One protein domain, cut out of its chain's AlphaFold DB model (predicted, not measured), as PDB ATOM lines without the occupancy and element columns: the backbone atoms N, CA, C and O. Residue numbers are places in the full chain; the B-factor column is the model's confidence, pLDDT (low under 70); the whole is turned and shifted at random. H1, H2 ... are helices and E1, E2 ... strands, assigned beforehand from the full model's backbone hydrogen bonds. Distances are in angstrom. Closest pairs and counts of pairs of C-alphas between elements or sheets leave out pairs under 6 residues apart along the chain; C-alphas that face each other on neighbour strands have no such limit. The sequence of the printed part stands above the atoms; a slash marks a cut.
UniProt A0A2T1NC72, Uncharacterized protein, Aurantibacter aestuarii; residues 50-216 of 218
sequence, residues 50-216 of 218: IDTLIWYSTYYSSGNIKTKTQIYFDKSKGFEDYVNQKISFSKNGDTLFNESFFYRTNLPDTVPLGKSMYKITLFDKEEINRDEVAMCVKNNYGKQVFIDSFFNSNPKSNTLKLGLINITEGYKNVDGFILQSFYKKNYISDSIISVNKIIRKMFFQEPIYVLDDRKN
ATOM      1  N   ILE A  50     -64.947  48.731-191.447       50.25
ATOM      2  CA  ILE A  50     -64.081  49.564-190.588       50.25
ATOM      3  C   ILE A  50     -64.794  49.918-189.278       50.25
ATOM      4  O   ILE A  50     -65.796  50.634-189.293       50.25
ATOM      5  N   ASP A  51     -64.265  49.433-188.149       58.78
ATOM      6  CA  ASP A  51     -64.491  50.043-186.833       58.78
ATOM      7  C   ASP A  51     -64.027  51.497-186.934       58.78
ATOM      8  O   ASP A  51     -62.836  51.756-187.099       58.78
ATOM      9  N   THR A  52     -64.962  52.446-186.952       70.06
ATOM     10  CA  THR A  52     -64.652  53.823-187.360       70.06
ATOM     11  C   THR A  52     -64.906  54.797-186.224       70.06
ATOM     12  O   THR A  52     -65.986  54.820-185.629       70.06
ATOM     13  N   LEU A  53     -63.911  55.644-185.967       76.06
ATOM     14  CA  LEU A  53     -64.041  56.826-185.128       76.06
ATOM     15  C   LEU A  53     -64.491  58.015-185.980       76.06
ATOM     16  O   LEU A  53     -63.788  58.427-186.899       76.06
ATOM     17  N   ILE A  54     -65.648  58.595-185.660       82.69
ATOM     18  CA  ILE A  54     -66.221  59.719-186.412       82.69
ATOM     19  C   ILE A  54     -66.395  60.918-185.491       82.69
ATOM     20  O   ILE A  54     -67.003  60.810-184.428       82.69
ATOM     21  N   TRP A  55     -65.893  62.074-185.921       86.12
ATOM     22  CA  TRP A  55     -66.138  63.348-185.254       86.12
ATOM     23  C   TRP A  55     -67.369  64.042-185.828       86.12
ATOM     24  O   TRP A  55     -67.525  64.152-187.042       86.12
ATOM     25  N   TYR A  56     -68.189  64.605-184.951       87.00
ATOM     26  CA  TYR A  56     -69.195  65.595-185.313       87.00
ATOM     27  C   TYR A  56     -69.149  66.773-184.343       87.00
ATOM     28  O   TYR A  56     -68.621  66.678-183.233       87.00
ATOM     29  N   SER A  57     -69.689  67.908-184.780       93.81
ATOM     30  CA  SER A  57     -69.751  69.122-183.969       93.81
ATOM     31  C   SER A  57     -71.191  69.580-183.791       93.81
ATOM     32  O   SER A  57     -72.004  69.463-184.706       93.81
ATOM     33  N   THR A  58     -71.498  70.136-182.623       94.12
ATOM     34  CA  THR A  58     -72.726  70.904-182.396       94.12
ATOM     35  C   THR A  58     -72.375  72.367-182.180       94.12
ATOM     36  O   THR A  58     -71.250  72.684-181.789       94.12
ATOM     37  N   TYR A  59     -73.330  73.259-182.433       94.69
ATOM     38  CA  TYR A  59     -73.103  74.701-182.459       94.69
ATOM     39  C   TYR A  59     -74.125  75.431-181.588       94.69
ATOM     40  O   TYR A  59     -75.256  74.975-181.401       94.69
ATOM     41  N   TYR A  60     -73.724  76.575-181.044       91.50
ATOM     42  CA  TYR A  60     -74.647  77.544-180.468       91.50
ATOM     43  C   TYR A  60     -75.460  78.228-181.569       91.50
ATOM     44  O   TYR A  60     -75.075  78.237-182.737       91.50
ATOM     45  N   SER A  61     -76.555  78.888-181.187       91.00
ATOM     46  CA  SER A  61     -77.326  79.731-182.110       91.00
ATOM     47  C   SER A  61     -76.504  80.873-182.721       91.00
ATOM     48  O   SER A  61     -76.861  81.366-183.784       91.00
ATOM     49  N   SER A  62     -75.398  81.273-182.081       88.06
ATOM     50  CA  SER A  62     -74.438  82.248-182.609       88.06
ATOM     51  C   SER A  62     -73.527  81.700-183.715       88.06
ATOM     52  O   SER A  62     -72.759  82.465-184.284       88.06
ATOM     53  N   GLY A  63     -73.562  80.393-183.997       88.38
ATOM     54  CA  GLY A  63     -72.667  79.729-184.949       88.38
ATOM     55  C   GLY A  63     -71.337  79.253-184.353       88.38
ATOM     56  O   GLY A  63     -70.637  78.475-184.994       88.38
ATOM     57  N   ASN A  64     -71.003  79.640-183.116       91.00
ATOM     58  CA  ASN A  64     -69.807  79.137-182.431       91.00
ATOM     59  C   ASN A  64     -69.956  77.651-182.076       91.00
ATOM     60  O   ASN A  64     -71.048  77.200-181.716       91.00
ATOM     61  N   ILE A  65     -68.857  76.892-182.140       92.06
ATOM     62  CA  ILE A  65     -68.843  75.472-181.758       92.06
ATOM     63  C   ILE A  65     -69.212  75.354-180.277       92.06
ATOM     64  O   ILE A  65     -68.643  76.032-179.429       92.06
ATOM     65  N   LYS A  66     -70.165  74.473-179.980       94.06
ATOM     66  CA  LYS A  66     -70.614  74.127-178.628       94.06
ATOM     67  C   LYS A  66     -69.948  72.847-178.141       94.06
ATOM     68  O   LYS A  66     -69.450  72.792-177.021       94.06
ATOM     69  N   THR A  67     -69.929  71.810-178.976       94.88
ATOM     70  CA  THR A  67     -69.239  70.554-178.661       94.88
ATOM     71  C   THR A  67     -68.586  69.963-179.897       94.88
ATOM     72  O   THR A  67     -69.144  70.054-180.986       94.88
ATOM     73  N   LYS A  68     -67.459  69.278-179.709       95.31
ATOM     74  CA  LYS A  68     -66.932  68.267-180.628       95.31
ATOM     75  C   LYS A  68     -67.075  66.910-179.963       95.31
ATOM     76  O   LYS A  68     -66.611  66.737-178.839       95.31
ATOM     77  N   THR A  69     -67.697  65.964-180.642       91.12
ATOM     78  CA  THR A  69     -67.947  64.631-180.107       91.12
ATOM     79  C   THR A  69     -67.422  63.597-181.087       91.12
ATOM     80  O   THR A  69     -67.742  63.656-182.273       91.12
ATOM     81  N   GLN A  70     -66.621  62.661-180.593       89.44
ATOM     82  CA  GLN A  70     -66.178  61.495-181.340       89.44
ATOM     83  C   GLN A  70     -67.031  60.300-180.929       89.44
ATOM     84  O   GLN A  70     -67.139  60.005-179.738       89.44
ATOM     85  N   ILE A  71     -67.617  59.612-181.898       85.44
ATOM     86  CA  ILE A  71     -68.328  58.349-181.698       85.44
ATOM     87  C   ILE A  71     -67.470  57.218-182.244       85.44
ATOM     88  O   ILE A  71     -66.845  57.366-183.296       85.44
ATOM     89  N   TYR A  72     -67.461  56.099-181.530       80.75
ATOM     90  CA  TYR A  72     -67.023  54.822-182.070       80.75
ATOM     91  C   TYR A  72     -68.242  53.981-182.434       80.75
ATOM     92  O   TYR A  72     -69.165  53.856-181.629       80.75
ATOM     93  N   PHE A  73     -68.211  53.381-183.620       75.75
ATOM     94  CA  PHE A  73     -69.228  52.435-184.068       75.75
ATOM     95  C   PHE A  73     -68.699  51.005-183.975       75.75
ATOM     96  O   PHE A  73     -67.788  50.640-184.720       75.75
ATOM     97  N   ASP A  74     -69.297  50.193-183.098       68.56
ATOM     98  CA  ASP A  74     -69.027  48.755-183.036       68.56
ATOM     99  C   ASP A  74     -69.976  48.007-183.982       68.56
ATOM    100  O   ASP A  74     -71.146  47.752-183.671       68.56
ATOM    101  N   LYS A  75     -69.487  47.642-185.172       63.28
ATOM    102  CA  LYS A  75     -70.312  46.908-186.144       63.28
ATOM    103  C   LYS A  75     -70.580  45.467-185.694       63.28
ATOM    104  O   LYS A  75     -71.618  44.917-186.058       63.28
ATOM    105  N   SER A  76     -69.701  44.869-184.878       61.62
ATOM    106  CA  SER A  76     -69.871  43.494-184.378       61.62
ATOM    107  C   SER A  76     -71.073  43.346-183.441       61.62
ATOM    108  O   SER A  76     -71.608  42.250-183.286       61.62
ATOM    109  N   LYS A  77     -71.541  44.466-182.880       59.97
ATOM    110  CA  LYS A  77     -72.687  44.546-181.968       59.97
ATOM    111  C   LYS A  77     -73.925  45.197-182.581       59.97
ATOM    112  O   LYS A  77     -74.844  45.563-181.863       59.97
ATOM    113  N   GLY A  78     -73.972  45.342-183.906       56.59
ATOM    114  CA  GLY A  78     -75.147  45.897-184.581       56.59
ATOM    115  C   GLY A  78     -75.249  47.422-184.522       56.59
ATOM    116  O   GLY A  78     -76.359  47.941-184.469       56.59
ATOM    117  N   PHE A  79     -74.112  48.130-184.601       54.84
ATOM    118  CA  PHE A  79     -74.024  49.599-184.566       54.84
ATOM    119  C   PHE A  79     -74.396  50.216-183.216       54.84
ATOM    120  O   PHE A  79     -74.974  51.299-183.172       54.84
ATOM    121  N   GLU A  80     -74.027  49.565-182.113       58.09
ATOM    122  CA  GLU A  80     -73.978  50.271-180.834       58.09
ATOM    123  C   GLU A  80     -72.950  51.403-180.942       58.09
ATOM    124  O   GLU A  80     -71.760  51.174-181.199       58.09
ATOM    125  N   ASP A  81     -73.430  52.634-180.793       68.56
ATOM    126  CA  ASP A  81     -72.605  53.819-180.713       68.56
ATOM    127  C   ASP A  81     -72.326  54.149-179.249       68.56
ATOM    128  O   ASP A  81     -73.196  54.124-178.379       68.56
ATOM    129  N   TYR A  82     -71.079  54.486-178.952       78.94
ATOM    130  CA  TYR A  82     -70.774  55.137-177.689       78.94
ATOM    131  C   TYR A  82     -69.867  56.324-177.928       78.94
ATOM    132  O   TYR A  82     -69.054  56.384-178.858       78.94
ATOM    133  N   VAL A  83     -70.035  57.312-177.056       86.19
ATOM    134  CA  VAL A  83     -69.227  58.517-177.101       86.19
ATOM    135  C   VAL A  83     -67.813  58.167-176.659       86.19
ATOM    136  O   VAL A  83     -67.568  57.859-175.493       86.19
ATOM    137  N   ASN A  84     -66.889  58.242-177.608       87.62
ATOM    138  CA  ASN A  84     -65.482  57.950-177.414       87.62
ATOM    139  C   ASN A  84     -64.731  59.140-176.807       87.62
ATOM    140  O   ASN A  84     -63.958  58.978-175.867       87.62
ATOM    141  N   GLN A  85     -64.989  60.344-177.325       89.19
ATOM    142  CA  GLN A  85     -64.438  61.601-176.816       89.19
ATOM    143  C   GLN A  85     -65.481  62.710-176.909       89.19
ATOM    144  O   GLN A  85     -66.322  62.724-177.810       89.19
ATOM    145  N   LYS A  86     -65.402  63.683-176.007       92.56
ATOM    146  CA  LYS A  86     -66.205  64.900-176.040       92.56
ATOM    147  C   LYS A  86     -65.384  66.089-175.564       92.56
ATOM    148  O   LYS A  86     -64.827  66.076-174.471       92.56
ATOM    149  N   ILE A  87     -65.393  67.152-176.354       94.56
ATOM    150  CA  ILE A  87     -64.810  68.446-176.015       94.56
ATOM    151  C   ILE A  87     -65.944  69.464-176.031       94.56
ATOM    152  O   ILE A  87     -66.617  69.622-177.051       94.56
ATOM    153  N   SER A  88     -66.179  70.119-174.904       95.19
ATOM    154  CA  SER A  88     -67.212  71.142-174.741       95.19
ATOM    155  C   SER A  88     -66.564  72.522-174.726       95.19
ATOM    156  O   SER A  88     -65.462  72.683-174.200       95.19
ATOM    157  N   PHE A  89     -67.239  73.513-175.300       95.44
ATOM    158  CA  PHE A  89     -66.725  74.872-175.441       95.44
ATOM    159  C   PHE A  89     -67.706  75.886-174.858       95.44
ATOM    160  O   PHE A  89     -68.918  75.691-174.933       95.44
ATOM    161  N   SER A  90     -67.187  76.977-174.297       95.81
ATOM    162  CA  SER A  90     -67.965  78.145-173.898       95.81
ATOM    163  C   SER A  90     -68.506  78.861-175.142       95.81
ATOM    164  O   SER A  90     -68.031  78.650-176.260       95.81
ATOM    165  N   LYS A  91     -69.463  79.782-174.968       93.50
ATOM    166  CA  LYS A  91     -69.936  80.630-176.080       93.50
ATOM    167  C   LYS A  91     -68.816  81.458-176.726       93.50
ATOM    168  O   LYS A  91     -68.967  81.838-177.885       93.50
ATOM    169  N   ASN A  92     -67.727  81.705-175.999       93.56
ATOM    170  CA  ASN A  92     -66.572  82.477-176.456       93.56
ATOM    171  C   ASN A  92     -65.487  81.594-177.103       93.56
ATOM    172  O   ASN A  92     -64.525  82.124-177.642       93.56
ATOM    173  N   GLY A  93     -65.651  80.265-177.086       90.19
ATOM    174  CA  GLY A  93     -64.714  79.308-177.681       90.19
ATOM    175  C   GLY A  93     -63.720  78.677-176.700       90.19
ATOM    176  O   GLY A  93     -62.943  77.815-177.108       90.19
ATOM    177  N   ASP A  94     -63.758  79.039-175.416       94.88
ATOM    178  CA  ASP A  94     -62.883  78.444-174.399       94.88
ATOM    179  C   ASP A  94     -63.266  76.990-174.126       94.88
ATOM    180  O   ASP A  94     -64.448  76.655-174.068       94.88
ATOM    181  N   THR A  95     -62.287  76.113-173.909       93.31
ATOM    182  CA  THR A  95     -62.574  74.710-173.565       93.31
ATOM    183  C   THR A  95     -63.120  74.601-172.140       93.31
ATOM    184  O   THR A  95     -62.489  75.044-171.184       93.31
ATOM    185  N   LEU A  96     -64.269  73.944-171.987       93.06
ATOM    186  CA  LEU A  96     -64.893  73.629-170.703       93.06
ATOM    187  C   LEU A  96     -64.420  72.247-170.236       93.06
ATOM    188  O   LEU A  96     -65.057  71.229-170.518       93.06
ATOM    189  N   PHE A  97     -63.271  72.187-169.557       87.19
ATOM    190  CA  PHE A  97     -62.647  70.917-169.145       87.19
ATOM    191  C   PHE A  97     -63.533  70.075-168.215       87.19
ATOM    192  O   PHE A  97     -63.603  68.861-168.368       87.19
ATOM    193  N   ASN A  98     -64.289  70.714-167.321       86.50
ATOM    194  CA  ASN A  98     -65.255  70.058-166.433       86.50
ATOM    195  C   ASN A  98     -66.451  69.421-167.173       86.50
ATOM    196  O   ASN A  98     -67.150  68.583-166.605       86.50
ATOM    197  N   GLU A  99     -66.699  69.796-168.426       88.88
ATOM    198  CA  GLU A  99     -67.752  69.245-169.289       88.88
ATOM    199  C   GLU A  99     -67.193  68.395-170.439       88.88
ATOM    200  O   GLU A  99     -67.936  67.979-171.341       88.88
ATOM    201  N   SER A 100     -65.884  68.154-170.426       89.31
ATOM    202  CA  SER A 100     -65.154  67.448-171.470       89.31
ATOM    203  C   SER A 100     -64.596  66.128-170.944       89.31
ATOM    204  O   SER A 100     -64.322  65.964-169.756       89.31
ATOM    205  N   PHE A 101     -64.438  65.169-171.847       87.50
ATOM    206  CA  PHE A 101     -63.604  63.998-171.636       87.50
ATOM    207  C   PHE A 101     -62.918  63.645-172.956       87.50
ATOM    208  O   PHE A 101     -63.574  63.328-173.945       87.50
ATOM    209  N   PHE A 102     -61.601  63.755-173.013       89.31
ATOM    210  CA  PHE A 102     -60.839  63.478-174.229       89.31
ATOM    211  C   PHE A 102     -59.393  63.143-173.882       89.31
ATOM    212  O   PHE A 102     -58.951  63.329-172.746       89.31
ATOM    213  N   TYR A 103     -58.646  62.658-174.864       86.38
ATOM    214  CA  TYR A 103     -57.214  62.446-174.739       86.38
ATOM    215  C   TYR A 103     -56.458  63.213-175.822       86.38
ATOM    216  O   TYR A 103     -57.014  63.649-176.830       86.38
ATOM    217  N   ARG A 104     -55.159  63.390-175.604       85.94
ATOM    218  CA  ARG A 104     -54.204  63.831-176.617       85.94
ATOM    219  C   ARG A 104     -53.028  62.877-176.626       85.94
ATOM    220  O   ARG A 104     -52.408  62.665-175.584       85.94
ATOM    221  N   THR A 105     -52.725  62.317-177.784       80.44
ATOM    222  CA  THR A 105     -51.483  61.583-178.016       80.44
ATOM    223  C   THR A 105     -50.386  62.604-178.346       80.44
ATOM    224  O   THR A 105     -50.662  63.667-178.900       80.44
ATOM    225  N   ASN A 106     -49.140  62.338-177.955       82.06
ATOM    226  CA  ASN A 106     -47.974  63.072-178.467       82.06
ATOM    227  C   ASN A 106     -47.197  62.232-179.496       82.06
ATOM    228  O   ASN A 106     -45.990  62.417-179.666       82.06
ATOM    229  N   LEU A 107     -47.877  61.255-180.094       79.94
ATOM    230  CA  LEU A 107     -47.301  60.369-181.082       79.94
ATOM    231  C   LEU A 107     -47.036  61.194-182.352       79.94
ATOM    232  O   LEU A 107     -47.983  61.766-182.886       79.94
ATOM    233  N   PRO A 108     -45.779  61.327-182.801       83.44
ATOM    234  CA  PRO A 108     -45.471  62.085-184.004       83.44
ATOM    235  C   PRO A 108     -45.849  61.290-185.258       83.44
ATOM    236  O   PRO A 108     -45.867  60.058-185.242       83.44
ATOM    237  N   ASP A 109     -46.037  62.002-186.370       84.12
ATOM    238  CA  ASP A 109     -46.333  61.402-187.678       84.12
ATOM    239  C   ASP A 109     -45.239  60.424-188.141       84.12
ATOM    240  O   ASP A 109     -45.502  59.503-188.912       84.12
ATOM    241  N   THR A 110     -43.995  60.613-187.683       85.75
ATOM    242  CA  THR A 110     -42.854  59.734-187.972       85.75
ATOM    243  C   THR A 110     -42.155  59.305-186.688       85.75
ATOM    244  O   THR A 110     -41.785  60.144-185.868       85.75
ATOM    245  N   VAL A 111     -41.936  58.000-186.536       83.50
ATOM    246  CA  VAL A 111     -41.275  57.386-185.379       83.50
ATOM    247  C   VAL A 111     -40.048  56.577-185.817       83.50
ATOM    248  O   VAL A 111     -40.076  55.969-186.893       83.50
ATOM    249  N   PRO A 112     -38.979  56.520-185.004       83.19
ATOM    250  CA  PRO A 112     -37.811  55.703-185.316       83.19
ATOM    251  C   PRO A 112     -38.111  54.210-185.143       83.19
ATOM    252  O   PRO A 112     -38.941  53.799-184.321       83.19
ATOM    253  N   LEU A 113     -37.396  53.381-185.898       81.88
ATOM    254  CA  LEU A 113     -37.460  51.931-185.789       81.88
ATOM    255  C   LEU A 113     -36.889  51.467-184.439       81.88
ATOM    256  O   LEU A 113     -35.763  51.796-184.072       81.88
ATOM    257  N   GLY A 114     -37.634  50.626-183.719       74.06
ATOM    258  CA  GLY A 114     -37.181  50.021-182.464       74.06
ATOM    259  C   GLY A 114     -38.130  50.275-181.297       74.06
ATOM    260  O   GLY A 114     -39.347  50.234-181.463       74.06
ATOM    261  N   LYS A 115     -37.565  50.461-180.096       74.56
ATOM    262  CA  LYS A 115     -38.321  50.731-178.865       74.56
ATOM    263  C   LYS A 115     -38.402  52.234-178.626       74.56
ATOM    264  O   LYS A 115     -37.374  52.868-178.415       74.56
ATOM    265  N   SER A 116     -39.613  52.776-178.606       77.69
ATOM    266  CA  SER A 116     -39.876  54.188-178.312       77.69
ATOM    267  C   SER A 116     -40.981  54.333-177.273       77.69
ATOM    268  O   SER A 116     -41.873  53.494-177.200       77.69
ATOM    269  N   MET A 117     -40.929  55.402-176.480       80.00
ATOM    270  CA  MET A 117     -41.932  55.711-175.458       80.00
ATOM    271  C   MET A 117     -42.539  57.086-175.716       80.00
ATOM    272  O   MET A 117     -41.835  58.091-175.775       80.00
ATOM    273  N   TYR A 118     -43.858  57.121-175.790       81.81
ATOM    274  CA  TYR A 118     -44.691  58.293-176.008       81.81
ATOM    275  C   TYR A 118     -45.603  58.520-174.800       81.81
ATOM    276  O   TYR A 118     -45.618  57.751-173.834       81.81
ATOM    277  N   LYS A 119     -46.338  59.622-174.828       82.00
ATOM    278  CA  LYS A 119     -47.245  60.093-173.790       82.00
ATOM    279  C   LYS A 119     -48.653  60.247-174.353       82.00
ATOM    280  O   LYS A 119     -48.862  60.798-175.430       82.00
ATOM    281  N   ILE A 120     -49.627  59.837-173.557       81.81
ATOM    282  CA  ILE A 120     -51.034  60.167-173.762       81.81
ATOM    283  C   ILE A 120     -51.464  61.035-172.587       81.81
ATOM    284  O   ILE A 120     -51.277  60.649-171.439       81.81
ATOM    285  N   THR A 121     -52.022  62.208-172.861       84.50
ATOM    286  CA  THR A 121     -52.572  63.105-171.838       84.50
ATOM    287  C   THR A 121     -54.084  62.979-171.819       84.50
ATOM    288  O   THR A 121     -54.724  63.131-172.857       84.50
ATOM    289  N   LEU A 122     -54.655  62.720-170.650       81.75
ATOM    290  CA  LEU A 122     -56.090  62.647-170.421       81.75
ATOM    291  C   LEU A 122     -56.624  63.972-169.886       81.75
ATOM    292  O   LEU A 122     -56.002  64.622-169.048       81.75
ATOM    293  N   PHE A 123     -57.812  64.334-170.349       83.75
ATOM    294  CA  PHE A 123     -58.567  65.487-169.893       83.75
ATOM    295  C   PHE A 123     -59.947  64.992-169.484       83.75
ATOM    296  O   PHE A 123     -60.733  64.589-170.337       83.75
ATOM    297  N   ASP A 124     -60.224  64.972-168.190       76.75
ATOM    298  CA  ASP A 124     -61.472  64.516-167.585       76.75
ATOM    299  C   ASP A 124     -61.762  65.338-166.314       76.75
ATOM    300  O   ASP A 124     -61.011  66.252-165.964       76.75
ATOM    301  N   LYS A 125     -62.866  65.033-165.622       68.88
ATOM    302  CA  LYS A 125     -63.093  65.577-164.280       68.88
ATOM    303  C   LYS A 125     -62.065  64.995-163.307       68.88
ATOM    304  O   LYS A 125     -61.840  63.784-163.306       68.88
ATOM    305  N   GLU A 126     -61.516  65.856-162.449       56.00
ATOM    306  CA  GLU A 126     -60.743  65.441-161.276       56.00
ATOM    307  C   GLU A 126     -61.560  64.412-160.461       56.00
ATOM    308  O   GLU A 126     -62.785  64.504-160.437       56.00
ATOM    309  N   GLU A 127     -60.885  63.429-159.840       57.28
ATOM    310  CA  GLU A 127     -61.436  62.276-159.073       57.28
ATOM    311  C   GLU A 127     -61.605  60.928-159.807       57.28
ATOM    312  O   GLU A 127     -62.126  59.968-159.234       57.28
ATOM    313  N   ILE A 128     -61.122  60.785-161.043       60.72
ATOM    314  CA  ILE A 128     -61.173  59.497-161.751       60.72
ATOM    315  C   ILE A 128     -59.852  58.723-161.590       60.72
ATOM    316  O   ILE A 128     -58.801  59.204-162.011       60.72
ATOM    317  N   ASN A 129     -59.911  57.504-161.032       57.59
ATOM    318  CA  ASN A 129     -58.788  56.556-161.057       57.59
ATOM    319  C   ASN A 129     -58.557  56.043-162.499       57.59
ATOM    320  O   ASN A 129     -59.482  55.897-163.304       57.59
ATOM    321  N   ARG A 130     -57.302  55.824-162.886       64.19
ATOM    322  CA  ARG A 130     -56.906  55.626-164.291       64.19
ATOM    323  C   ARG A 130     -55.901  54.494-164.356       64.19
ATOM    324  O   ARG A 130     -54.722  54.736-164.120       64.19
ATOM    325  N   ASP A 131     -56.359  53.292-164.690       61.06
ATOM    326  CA  ASP A 131     -55.527  52.126-164.397       61.06
ATOM    327  C   ASP A 131     -55.038  51.332-165.607       61.06
ATOM    328  O   ASP A 131     -54.100  50.572-165.425       61.06
ATOM    329  N   GLU A 132     -55.514  51.514-166.847       62.72
ATOM    330  CA  GLU A 132     -55.089  50.607-167.931       62.72
ATOM    331  C   GLU A 132     -54.967  51.286-169.310       62.72
ATOM    332  O   GLU A 132     -55.862  51.994-169.770       62.72
ATOM    333  N   VAL A 133     -53.857  51.040-170.015       65.12
ATOM    334  CA  VAL A 133     -53.653  51.421-171.426       65.12
ATOM    335  C   VAL A 133     -53.183  50.198-172.180       65.12
ATOM    336  O   VAL A 133     -52.176  49.616-171.795       65.12
ATOM    337  N   ALA A 134     -53.855  49.842-173.269       63.53
ATOM    338  CA  ALA A 134     -53.420  48.758-174.141       63.53
ATOM    339  C   ALA A 134     -53.384  49.216-175.597       63.53
ATOM    340  O   ALA A 134     -54.179  50.055-176.031       63.53
ATOM    341  N   MET A 135     -52.458  48.643-176.360       65.69
ATOM    342  CA  MET A 135     -52.187  49.071-177.722       65.69
ATOM    343  C   MET A 135     -51.953  47.880-178.657       65.69
ATOM    344  O   MET A 135     -51.327  46.884-178.290       65.69
ATOM    345  N   CYS A 136     -52.409  48.004-179.900       65.06
ATOM    346  CA  CYS A 136     -52.061  47.101-180.986       65.06
ATOM    347  C   CYS A 136     -51.638  47.883-182.239       65.06
ATOM    348  O   CYS A 136     -52.220  48.892-182.620       65.06
ATOM    349  N   VAL A 137     -50.602  47.412-182.923       63.38
ATOM    350  CA  VAL A 137     -50.201  47.993-184.210       63.38
ATOM    351  C   VAL A 137     -50.693  47.091-185.314       63.38
ATOM    352  O   VAL A 137     -50.303  45.923-185.400       63.38
ATOM    353  N   LYS A 138     -51.540  47.642-186.182       62.62
ATOM    354  CA  LYS A 138     -51.917  46.980-187.424       62.62
ATOM    355  C   LYS A 138     -50.906  47.363-188.491       62.62
ATOM    356  O   LYS A 138     -50.676  48.542-188.771       62.62
ATOM    357  N   ASN A 139     -50.285  46.358-189.102       56.28
ATOM    358  CA  ASN A 139     -49.562  46.596-190.343       56.28
ATOM    359  C   ASN A 139     -50.555  46.747-191.513       56.28
ATOM    360  O   ASN A 139     -51.712  46.335-191.420       56.28
ATOM    361  N   ASN A 140     -50.088  47.289-192.639       51.12
ATOM    362  CA  ASN A 140     -50.907  47.493-193.845       51.12
ATOM    363  C   ASN A 140     -51.457  46.194-194.470       51.12
ATOM    364  O   ASN A 140     -52.223  46.253-195.424       51.12
ATOM    365  N   TYR A 141     -51.075  45.029-193.940       54.03
ATOM    366  CA  TYR A 141     -51.543  43.711-194.365       54.03
ATOM    367  C   TYR A 141     -52.539  43.095-193.366       54.03
ATOM    368  O   TYR A 141     -52.838  41.908-193.448       54.03
ATOM    369  N   GLY A 142     -53.023  43.870-192.389       48.53
ATOM    370  CA  GLY A 142     -53.995  43.420-191.389       48.53
ATOM    371  C   GLY A 142     -53.427  42.498-190.302       48.53
ATOM    372  O   GLY A 142     -54.174  42.072-189.422       48.53
ATOM    373  N   LYS A 143     -52.120  42.204-190.304       50.84
ATOM    374  CA  LYS A 143     -51.480  41.432-189.231       50.84
ATOM    375  C   LYS A 143     -51.296  42.337-188.013       50.84
ATOM    376  O   LYS A 143     -50.646  43.382-188.096       50.84
ATOM    377  N   GLN A 144     -51.883  41.921-186.895       56.19
ATOM    378  CA  GLN A 144     -51.809  42.621-185.614       56.19
ATOM    379  C   GLN A 144     -50.509  42.246-184.896       56.19
ATOM    380  O   GLN A 144     -50.191  41.065-184.748       56.19
ATOM    381  N   VAL A 145     -49.760  43.251-184.451       55.31
ATOM    382  CA  VAL A 145     -48.658  43.096-183.499       55.31
ATOM    383  C   VAL A 145     -49.127  43.710-182.184       55.31
ATOM    384  O   VAL A 145     -49.458  44.894-182.134       55.31
ATOM    385  N   PHE A 146     -49.213  42.896-181.134       56.53
ATOM    386  CA  PHE A 146     -49.586  43.362-179.800       56.53
ATOM    387  C   PHE A 146     -48.426  44.140-179.192       56.53
ATOM    388  O   PHE A 146     -47.285  43.675-179.245       56.53
ATOM    389  N   ILE A 147     -48.714  45.314-178.628       53.38
ATOM    390  CA  ILE A 147     -47.711  46.110-177.930       53.38
ATOM    391  C   ILE A 147     -48.060  46.206-176.449       53.38
ATOM    392  O   ILE A 147     -49.217  46.358-176.063       53.38
ATOM    393  N   ASP A 148     -47.007  46.060-175.651       50.16
ATOM    394  CA  ASP A 148     -46.999  45.988-174.198       50.16
ATOM    395  C   ASP A 148     -47.668  47.214-173.545       50.16
ATOM    396  O   ASP A 148     -47.348  48.369-173.845       50.16
ATOM    397  N   SER A 149     -48.634  46.943-172.668       51.44
ATOM    398  CA  SER A 149     -49.383  47.919-171.876       51.44
ATOM    399  C   SER A 149     -48.514  48.455-170.739       51.44
ATOM    400  O   SER A 149     -48.160  47.708-169.829       51.44
ATOM    401  N   PHE A 150     -48.204  49.753-170.731       56.25
ATOM    402  CA  PHE A 150     -47.508  50.366-169.598       56.25
ATOM    403  C   PHE A 150     -48.518  50.924-168.598       56.25
ATOM    404  O   PHE A 150     -49.151  51.954-168.833       56.25
ATOM    405  N   PHE A 151     -48.628  50.258-167.449       53.94
ATOM    406  CA  PHE A 151     -49.354  50.776-166.297       53.94
ATOM    407  C   PHE A 151     -48.683  52.053-165.790       53.94
ATOM    408  O   PHE A 151     -47.462  52.115-165.608       53.94
ATOM    409  N   ASN A 152     -49.481  53.091-165.558       58.41
ATOM    410  CA  ASN A 152     -48.984  54.294-164.917       58.41
ATOM    411  C   ASN A 152     -48.844  54.035-163.415       58.41
ATOM    412  O   ASN A 152     -49.834  53.827-162.725       58.41
ATOM    413  N   SER A 153     -47.618  54.086-162.897       55.78
ATOM    414  CA  SER A 153     -47.352  53.898-161.467       55.78
ATOM    415  C   SER A 153     -47.912  55.029-160.593       55.78
ATOM    416  O   SER A 153     -47.952  54.889-159.374       55.78
ATOM    417  N   ASN A 154     -48.323  56.157-161.192       66.06
ATOM    418  CA  ASN A 154     -48.946  57.268-160.484       66.06
ATOM    419  C   ASN A 154     -50.426  57.435-160.894       66.06
ATOM    420  O   ASN A 154     -50.696  58.084-161.910       66.06
ATOM    421  N   PRO A 155     -51.387  56.963-160.080       58.44
ATOM    422  CA  PRO A 155     -52.818  57.032-160.394       58.44
ATOM    423  C   PRO A 155     -53.364  58.469-160.459       58.44
ATOM    424  O   PRO A 155     -54.435  58.699-161.014       58.44
ATOM    425  N   LYS A 156     -52.627  59.460-159.931       64.12
ATOM    426  CA  LYS A 156     -53.007  60.882-159.984       64.12
ATOM    427  C   LYS A 156     -52.520  61.597-161.247       64.12
ATOM    428  O   LYS A 156     -52.970  62.704-161.534       64.12
ATOM    429  N   SER A 157     -51.604  61.000-162.012       74.06
ATOM    430  CA  SER A 157     -51.098  61.620-163.239       74.06
ATOM    431  C   SER A 157     -52.147  61.549-164.349       74.06
ATOM    432  O   SER A 157     -52.777  60.517-164.575       74.06
ATOM    433  N   ASN A 158     -52.331  62.659-165.065       79.00
ATOM    434  CA  ASN A 158     -53.119  62.712-166.301       79.00
ATOM    435  C   ASN A 158     -52.327  62.261-167.525       79.00
ATOM    436  O   ASN A 158     -52.890  62.126-168.603       79.00
ATOM    437  N   THR A 159     -51.033  62.020-167.360       80.00
ATOM    438  CA  THR A 159     -50.160  61.533-168.415       80.00
ATOM    439  C   THR A 159     -49.914  60.045-168.234       80.00
ATOM    440  O   THR A 159     -49.484  59.609-167.167       80.00
ATOM    441  N   LEU A 160     -50.139  59.295-169.303       78.06
ATOM    442  CA  LEU A 160     -49.922  57.862-169.437       78.06
ATOM    443  C   LEU A 160     -48.761  57.619-170.403       78.06
ATOM    444  O   LEU A 160     -48.508  58.443-171.283       78.06
ATOM    445  N   LYS A 161     -48.051  56.502-170.242       78.38
ATOM    446  CA  LYS A 161     -46.949  56.116-171.130       78.38
ATOM    447  C   LYS A 161     -47.443  55.128-172.182       78.38
ATOM    448  O   LYS A 161     -48.141  54.175-171.860       78.38
ATOM    449  N   LEU A 162     -47.040  55.354-173.424       76.88
ATOM    450  CA  LEU A 162     -47.364  54.535-174.583       76.88
ATOM    451  C   LEU A 162     -46.059  54.021-175.188       76.88
ATOM    452  O   LEU A 162     -45.312  54.804-175.766       76.88
ATOM    453  N   GLY A 163     -45.752  52.737-175.042       74.94
ATOM    454  CA  GLY A 163     -44.588  52.165-175.714       74.94
ATOM    455  C   GLY A 163     -44.937  51.698-177.117       74.94
ATOM    456  O   GLY A 163     -45.998  51.126-177.315       74.94
ATOM    457  N   LEU A 164     -44.034  51.913-178.072       75.75
ATOM    458  CA  LEU A 164     -43.999  51.231-179.363       75.75
ATOM    459  C   LEU A 164     -42.798  50.295-179.361       75.75
ATOM    460  O   LEU A 164     -41.663  50.751-179.223       75.75
ATOM    461  N   ILE A 165     -43.038  48.992-179.475       70.19
ATOM    462  CA  ILE A 165     -42.011  47.953-179.385       70.19
ATOM    463  C   ILE A 165     -42.161  47.005-180.573       70.19
ATOM    464  O   ILE A 165     -43.274  46.627-180.927       70.19
ATOM    465  N   ASN A 166     -41.034  46.591-181.159       67.81
ATOM    466  CA  ASN A 166     -40.969  45.587-182.230       67.81
ATOM    467  C   ASN A 166     -41.815  45.934-183.472       67.81
ATOM    468  O   ASN A 166     -42.330  45.046-184.154       67.81
ATOM    469  N   ILE A 167     -41.953  47.226-183.777       74.38
ATOM    470  CA  ILE A 167     -42.651  47.689-184.978       74.38
ATOM    471  C   ILE A 167     -41.698  47.599-186.175       74.38
ATOM    472  O   ILE A 167     -40.514  47.892-186.046       74.38
ATOM    473  N   THR A 168     -42.194  47.172-187.335       78.44
ATOM    474  CA  THR A 168     -41.402  47.152-188.576       78.44
ATOM    475  C   THR A 168     -41.494  48.484-189.310       78.44
ATOM    476  O   THR A 168     -42.446  49.231-189.105       78.44
ATOM    477  N   GLU A 169     -40.540  48.758-190.199       83.38
ATOM    478  CA  GLU A 169     -40.533  49.954-191.051       83.38
ATOM    479  C   GLU A 169     -41.819  50.082-191.903       83.38
ATOM    480  O   GLU A 169     -42.519  49.095-192.190       83.38
ATOM    481  N   GLY A 170     -42.127  51.315-192.305       82.19
ATOM    482  CA  GLY A 170     -43.218  51.682-193.201       82.19
ATOM    483  C   GLY A 170     -44.442  52.270-192.498       82.19
ATOM    484  O   GLY A 170     -44.481  52.411-191.277       82.19
ATOM    485  N   TYR A 171     -45.462  52.594-193.293       81.12
ATOM    486  CA  TYR A 171     -46.741  53.111-192.798       81.12
ATOM    487  C   TYR A 171     -47.452  52.083-191.913       81.12
ATOM    488  O   TYR A 171     -47.505  50.901-192.271       81.12
ATOM    489  N   LYS A 172     -47.997  52.534-190.778       77.38
ATOM    490  CA  LYS A 172     -48.804  51.739-189.843       77.38
ATOM    491  C   LYS A 172     -49.987  52.557-189.345       77.38
ATOM    492  O   LYS A 172     -49.895  53.775-189.234       77.38
ATOM    493  N   ASN A 173     -51.038  51.852-188.947       76.12
ATOM    494  CA  ASN A 173     -52.065  52.414-188.083       76.12
ATOM    495  C   ASN A 173     -51.853  51.881-186.666       76.12
ATOM    496  O   ASN A 173     -51.803  50.669-186.430       76.12
ATOM    497  N   VAL A 174     -51.668  52.814-185.743       75.12
ATOM    498  CA  VAL A 174     -51.595  52.573-184.309       75.12
ATOM    499  C   VAL A 174     -53.015  52.602-183.778       75.12
ATOM    500  O   VAL A 174     -53.606  53.670-183.661       75.12
ATOM    501  N   ASP A 175     -53.538  51.427-183.451       77.38
ATOM    502  CA  ASP A 175     -54.852  51.287-182.847       77.38
ATOM    503  C   ASP A 175     -54.681  50.977-181.357       77.38
ATOM    504  O   ASP A 175     -53.750  50.299-180.917       77.38
ATOM    505  N   GLY A 176     -55.592  51.443-180.523       76.00
ATOM    506  CA  GLY A 176     -55.513  51.101-179.114       76.00
ATOM    507  C   GLY A 176     -56.691  51.588-178.318       76.00
ATOM    508  O   GLY A 176     -57.658  52.141-178.848       76.00
ATOM    509  N   PHE A 177     -56.609  51.349-177.016       76.50
ATOM    510  CA  PHE A 177     -57.600  51.842-176.090       76.50
ATOM    511  C   PHE A 177     -57.004  52.237-174.742       76.50
ATOM    512  O   PHE A 177     -56.005  51.703-174.263       76.50
ATOM    513  N   ILE A 178     -57.692  53.172-174.106       76.56
ATOM    514  CA  ILE A 178     -57.461  53.632-172.747       76.56
ATOM    515  C   ILE A 178     -58.651  53.142-171.925       76.56
ATOM    516  O   ILE A 178     -59.800  53.470-172.233       76.56
ATOM    517  N   LEU A 179     -58.381  52.346-170.895       75.19
ATOM    518  CA  LEU A 179     -59.357  51.920-169.904       75.19
ATOM    519  C   LEU A 179     -59.251  52.816-168.673       75.19
ATOM    520  O   LEU A 179     -58.245  52.888-167.968       75.19
ATOM    521  N   GLN A 180     -60.347  53.507-168.420       72.69
ATOM    522  CA  GLN A 180     -60.516  54.416-167.307       72.69
ATOM    523  C   GLN A 180     -61.554  53.823-166.361       72.69
ATOM    524  O   GLN A 180     -62.612  53.389-166.816       72.69
ATOM    525  N   SER A 181     -61.288  53.808-165.051       70.31
ATOM    526  CA  SER A 181     -62.236  53.242-164.092       70.31
ATOM    527  C   SER A 181     -62.445  54.144-162.884       70.31
ATOM    528  O   SER A 181     -61.502  54.528-162.211       70.31
ATOM    529  N   PHE A 182     -63.689  54.491-162.581       69.88
ATOM    530  CA  PHE A 182     -64.000  55.370-161.456       69.88
ATOM    531  C   PHE A 182     -65.157  54.842-160.635       69.88
ATOM    532  O   PHE A 182     -66.055  54.173-161.141       69.88
ATOM    533  N   TYR A 183     -65.140  55.175-159.351       70.25
ATOM    534  CA  TYR A 183     -66.206  54.820-158.432       70.25
ATOM    535  C   TYR A 183     -67.209  55.964-158.345       70.25
ATOM    536  O   TYR A 183     -66.882  57.064-157.911       70.25
ATOM    537  N   LYS A 184     -68.453  55.696-158.730       70.75
ATOM    538  CA  LYS A 184     -69.571  56.613-158.542       70.75
ATOM    539  C   LYS A 184     -70.320  56.237-157.271       70.75
ATOM    540  O   LYS A 184     -70.952  55.181-157.214       70.75
ATOM    541  N   LYS A 185     -70.267  57.123-156.277       73.31
ATOM    542  CA  LYS A 185     -71.095  57.045-155.070       73.31
ATOM    543  C   LYS A 185     -72.494  57.571-155.391       73.31
ATOM    544  O   LYS A 185     -72.629  58.665-155.934       73.31
ATOM    545  N   ASN A 186     -73.520  56.796-155.074       71.19
ATOM    546  CA  ASN A 186     -74.920  57.190-155.162       71.19
ATOM    547  C   ASN A 186     -75.497  57.135-153.750       71.19
ATOM    548  O   ASN A 186     -75.487  56.077-153.118       71.19
ATOM    549  N   TYR A 187     -75.966  58.276-153.259       74.94
ATOM    550  CA  TYR A 187     -76.631  58.370-151.966       74.94
ATOM    551  C   TYR A 187     -78.093  57.968-152.149       74.94
ATOM    552  O   TYR A 187     -78.802  58.571-152.953       74.94
ATOM    553  N   ILE A 188     -78.510  56.907-151.457       70.31
ATOM    554  CA  ILE A 188     -79.893  56.402-151.475       70.31
ATOM    555  C   ILE A 188     -80.651  56.940-150.251       70.31
ATOM    556  O   ILE A 188     -81.847  57.204-150.328       70.31
ATOM    557  N   SER A 189     -79.941  57.158-149.142       67.94
ATOM    558  CA  SER A 189     -80.395  57.865-147.941       67.94
ATOM    559  C   SER A 189     -79.177  58.342-147.138       67.94
ATOM    560  O   SER A 189     -78.042  58.023-147.500       67.94
ATOM    561  N   ASP A 190     -79.401  59.051-146.029       69.62
ATOM    562  CA  ASP A 190     -78.345  59.603-145.159       69.62
ATOM    563  C   ASP A 190     -77.364  58.548-144.605       69.62
ATOM    564  O   ASP A 190     -76.256  58.887-144.192       69.62
ATOM    565  N   SER A 191     -77.731  57.260-144.663       66.00
ATOM    566  CA  SER A 191     -76.916  56.141-144.168       66.00
ATOM    567  C   SER A 191     -76.554  55.098-145.235       66.00
ATOM    568  O   SER A 191     -75.748  54.211-144.960       66.00
ATOM    569  N   ILE A 192     -77.135  55.155-146.443       55.84
ATOM    570  CA  ILE A 192     -76.936  54.136-147.488       55.84
ATOM    571  C   ILE A 192     -76.252  54.751-148.707       55.84
ATOM    572  O   ILE A 192     -76.825  55.572-149.429       55.84
ATOM    573  N   ILE A 193     -75.035  54.276-148.975       72.19
ATOM    574  CA  ILE A 193     -74.235  54.635-150.148       72.19
ATOM    575  C   ILE A 193     -74.110  53.400-151.044       72.19
ATOM    576  O   ILE A 193     -73.521  52.397-150.652       72.19
ATOM    577  N   SER A 194     -74.620  53.480-152.271       74.25
ATOM    578  CA  SER A 194     -74.274  52.535-153.336       74.25
ATOM    579  C   SER A 194     -73.005  53.019-154.034       74.25
ATOM    580  O   SER A 194     -72.917  54.178-154.439       74.25
ATOM    581  N   VAL A 195     -72.013  52.145-154.189       70.44
ATOM    582  CA  VAL A 195     -70.761  52.460-154.888       70.44
ATOM    583  C   VAL A 195     -70.680  51.614-156.151       70.44
ATOM    584  O   VAL A 195     -70.535  50.399-156.080       70.44
ATOM    585  N   ASN A 196     -70.750  52.261-157.314       72.00
ATOM    586  CA  ASN A 196     -70.635  51.594-158.609       72.00
ATOM    587  C   ASN A 196     -69.260  51.861-159.218       72.00
ATOM    588  O   ASN A 196     -68.881  53.020-159.377       72.00
ATOM    589  N   LYS A 197     -68.532  50.810-159.607       71.88
ATOM    590  CA  LYS A 197     -67.349  50.954-160.465       71.88
ATOM    591  C   LYS A 197     -67.818  51.116-161.909       71.88
ATOM    592  O   LYS A 197     -68.448  50.221-162.462       71.88
ATOM    593  N   ILE A 198     -67.517  52.254-162.515       72.88
ATOM    594  CA  ILE A 198     -67.778  52.541-163.923       72.88
ATOM    595  C   ILE A 198     -66.472  52.357-164.680       72.88
ATOM    596  O   ILE A 198     -65.454  52.922-164.289       72.88
ATOM    597  N   ILE A 199     -66.512  51.585-165.763       72.31
ATOM    598  CA  ILE A 199     -65.389  51.400-166.681       72.31
ATOM    599  C   ILE A 199     -65.735  52.108-167.988       72.31
ATOM    600  O   ILE A 199     -66.794  51.877-168.570       72.31
ATOM    601  N   ARG A 200     -64.836  52.971-168.453       75.62
ATOM    602  CA  ARG A 200     -64.907  53.630-169.754       75.62
ATOM    603  C   ARG A 200     -63.730  53.173-170.600       75.62
ATOM    604  O   ARG A 200     -62.592  53.204-170.144       75.62
ATOM    605  N   LYS A 201     -64.015  52.802-171.844       78.88
ATOM    606  CA  LYS A 201     -63.015  52.456-172.850       78.88
ATOM    607  C   LYS A 201     -62.989  53.548-173.916       78.88
ATOM    608  O   LYS A 201     -64.002  53.770-174.569       78.88
ATOM    609  N   MET A 202     -61.862  54.243-174.057       81.69
ATOM    610  CA  MET A 202     -61.641  55.248-175.102       81.69
ATOM    611  C   MET A 202     -60.676  54.690-176.139       81.69
ATOM    612  O   MET A 202     -59.570  54.294-175.796       81.69
ATOM    613  N   PHE A 203     -61.082  54.663-177.394       82.94
ATOM    614  CA  PHE A 203     -60.328  54.134-178.516       82.94
ATOM    615  C   PHE A 203     -59.519  55.240-179.182       82.94
ATOM    616  O   PHE A 203     -59.947  56.399-179.238       82.94
ATOM    617  N   PHE A 204     -58.359  54.880-179.708       78.38
ATOM    618  CA  PHE A 204     -57.547  55.758-180.534       78.38
ATOM    619  C   PHE A 204     -57.048  55.021-181.764       78.38
ATOM    620  O   PHE A 204     -56.849  53.806-181.733       78.38
ATOM    621  N   GLN A 205     -56.897  55.785-182.837       79.88
ATOM    622  CA  GLN A 205     -56.371  55.335-184.109       79.88
ATOM    623  C   GLN A 205     -55.534  56.476-184.675       79.88
ATOM    624  O   GLN A 205     -56.075  57.539-184.969       79.88
ATOM    625  N   GLU A 206     -54.231  56.253-184.793       78.94
ATOM    626  CA  GLU A 206     -53.271  57.253-185.258       78.94
ATOM    627  C   GLU A 206     -52.431  56.659-186.399       78.94
ATOM    628  O   GLU A 206     -51.795  55.612-186.215       78.94
ATOM    629  N   PRO A 207     -52.418  57.268-187.593       82.56
ATOM    630  CA  PRO A 207     -51.499  56.866-188.645       82.56
ATOM    631  C   PRO A 207     -50.078  57.326-188.298       82.56
ATOM    632  O   PRO A 207     -49.865  58.469-187.907       82.56
ATOM    633  N   ILE A 208     -49.095  56.448-188.485       82.12
ATOM    634  CA  ILE A 208     -47.672  56.772-188.320       82.12
ATOM    635  C   ILE A 208     -46.838  56.207-189.462       82.12
ATOM    636  O   ILE A 208     -47.192  55.208-190.097       82.12
ATOM    637  N   TYR A 209     -45.669  56.799-189.668       85.31
ATOM    638  CA  TYR A 209     -44.606  56.247-190.488       85.31
ATOM    639  C   TYR A 209     -43.435  55.796-189.614       85.31
ATOM    640  O   TYR A 209     -42.891  56.570-188.832       85.31
ATOM    641  N   VAL A 210     -43.038  54.532-189.742       84.12
ATOM    642  CA  VAL A 210     -41.852  53.999-189.065       84.12
ATOM    643  C   VAL A 210     -40.666  54.094-190.009       84.12
ATOM    644  O   VAL A 210     -40.699  53.478-191.076       84.12
ATOM    645  N   LEU A 211     -39.621  54.807-189.603       86.69
ATOM    646  CA  LEU A 211     -38.402  54.995-190.388       86.69
ATOM    647  C   LEU A 211     -37.239  54.189-189.797       86.69
ATOM    648  O   LEU A 211     -37.039  54.216-188.588       86.69
ATOM    649  N   ASP A 212     -36.453  53.503-190.636       82.69
ATOM    650  CA  ASP A 212     -35.142  52.974-190.229       82.69
ATOM    651  C   ASP A 212     -34.042  54.010-190.495       82.69
ATOM    652  O   ASP A 212     -33.358  54.014-191.520       82.69
ATOM    653  N   ASP A 213     -33.874  54.907-189.540       70.06
ATOM    654  CA  ASP A 213     -32.921  56.008-189.534       70.06
ATOM    655  C   ASP A 213     -31.452  55.548-189.448       70.06
ATOM    656  O   ASP A 213     -30.544  56.302-189.802       70.06
ATOM    657  N   ARG A 214     -31.193  54.269-189.138       67.06
ATOM    658  CA  ARG A 214     -29.840  53.679-189.200       67.06
ATOM    659  C   ARG A 214     -29.311  53.563-190.630       67.06
ATOM    660  O   ARG A 214     -28.102  53.473-190.825       67.06
ATOM    661  N   LYS A 215     -30.188  53.569-191.640       60.12
ATOM    662  CA  LYS A 215     -29.790  53.496-193.058       60.12
ATOM    663  C   LYS A 215     -29.167  54.798-193.573       60.12
ATOM    664  O   LYS A 215     -28.446  54.748-194.566       60.12
ATOM    665  N   ASN A 216     -29.409  55.918-192.891       56.97
ATOM    666  CA  ASN A 216     -28.945  57.255-193.281       56.97
ATOM    667  C   ASN A 216     -27.622  57.668-192.612       56.97
ATOM    668  O   ASN A 216     -27.136  58.764-192.857       56.97
TER     669      ASN A 216
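What this domain is: This is residues 50 to 216 of the 218 residues of an uncharacterized protein of Aurantibacter aestuarii (UniProt A0A2T1NC72). What shape does the backbone make? A long twisted hairpin, E10 and E11, makes the longest axis; it belongs to the sheet E5 E11 E10 E7 E8, which is partly face to face with the small sheet E4 E6 E9 as a loosely formed sandwich, and the hairpin's tip around residues 183 to 197 runs on past that body. A separate three-strand meander, E1 E2 E3, sits at the side of E11, and the short H1 follows at the end opposite the tip. What is it built of? The printed part has 167 residues with eleven named strands, E1 to E11, and then one named helix, H1; the class is mostly strand, the largest sheet is mixed in the order E5 E11 E10 E7 E8, and the sheets E1 E2 E3 and E4 E6 E9 are antiparallel. How compact is it? It is only just loose, close to compact, with a radius of gyration of the C-alphas of 18.6 A, and only just elongated, spanning 66 by 43 by 34 A.

Where its parts are: Where do the first strands run? E1 is residues 52 to 59, 23.1 A long, and begins at C-alpha 52 at (-64.652, 53.823, -187.360). E2 is residues 65 to 74, 26.7 A, and E3 is residues 80 to 88, 22.8 A, which bends by 54 degrees at residue 85. What comes next? E4 is residues 102 to 105, E5 residues 110 to 112, E6 residues 116 to 123 with 23.4 A, E7 residues 132 to 139 with 23.4 A, E8 residues 144 to 147 and E9 residues 159 to 164 with 16.2 A. Where are the longest strands, and what follows them? E10 is residues 170 to 189, 58.9 A, ending at C-alpha 189 at (-80.395, 57.865, -147.941). E11 is residues 192 to 211, 57.7 A, and bends by 55 degrees at residue 207. H1 is residues 213 to 216, ending at C-alpha 216 at (-28.945, 57.255, -193.281).

How they stand to each other: How is the meander, each strand the antiparallel neighbour of the one before, placed? In E1 E2 E3, N 56 and O 69 are 2.9 A apart and N 70 and O 85 are 2.8 A apart, within hydrogen-bond range. The closest C-alphas of E3 and E11 are those of Asn 84 and Met 202, 5.2 A, and those of E3 and E4 are Gln 85 and Phe 102, 4.8 A. How is the largest sheet paired? It is strongly twisted, with N 180 and O 200 at 2.8 A in the hairpin E10 and E11, and N 136 and O 175 at 2.8 A between the antiparallel E7 and E10. N 137 and O 145 are 2.9 A apart in the hairpin E7 and E8, and N 111 and O 209 are 2.9 A apart between the parallel E5 and E11. What faces it? The sheet E4 E6 E9, with N 104 and O 121 at 2.8 A and N 118 and O 162 at 2.7 A, makes a sandwich with it, two sheets face to face, their best planes 43 degrees apart. Where is H1? It is not on the largest sheet, and is too short for any O i to N i+4 pair; its one O i to N i+3 pair is within range.

The domain as a whole: How far does it reach? The two C-alphas farthest apart are those of Asp 190 and Asn 216, 69.0 A. Is the backbone unbroken, and which links are long? The printed part has no cut; the links E3 to E4, 13 residues, and E8 to E9, 11 residues, are long. Where is confidence low? The mean pLDDT of the printed part is 75.4, and 51 residues are under 70, among them residues 74 to 81 and 125 to 156.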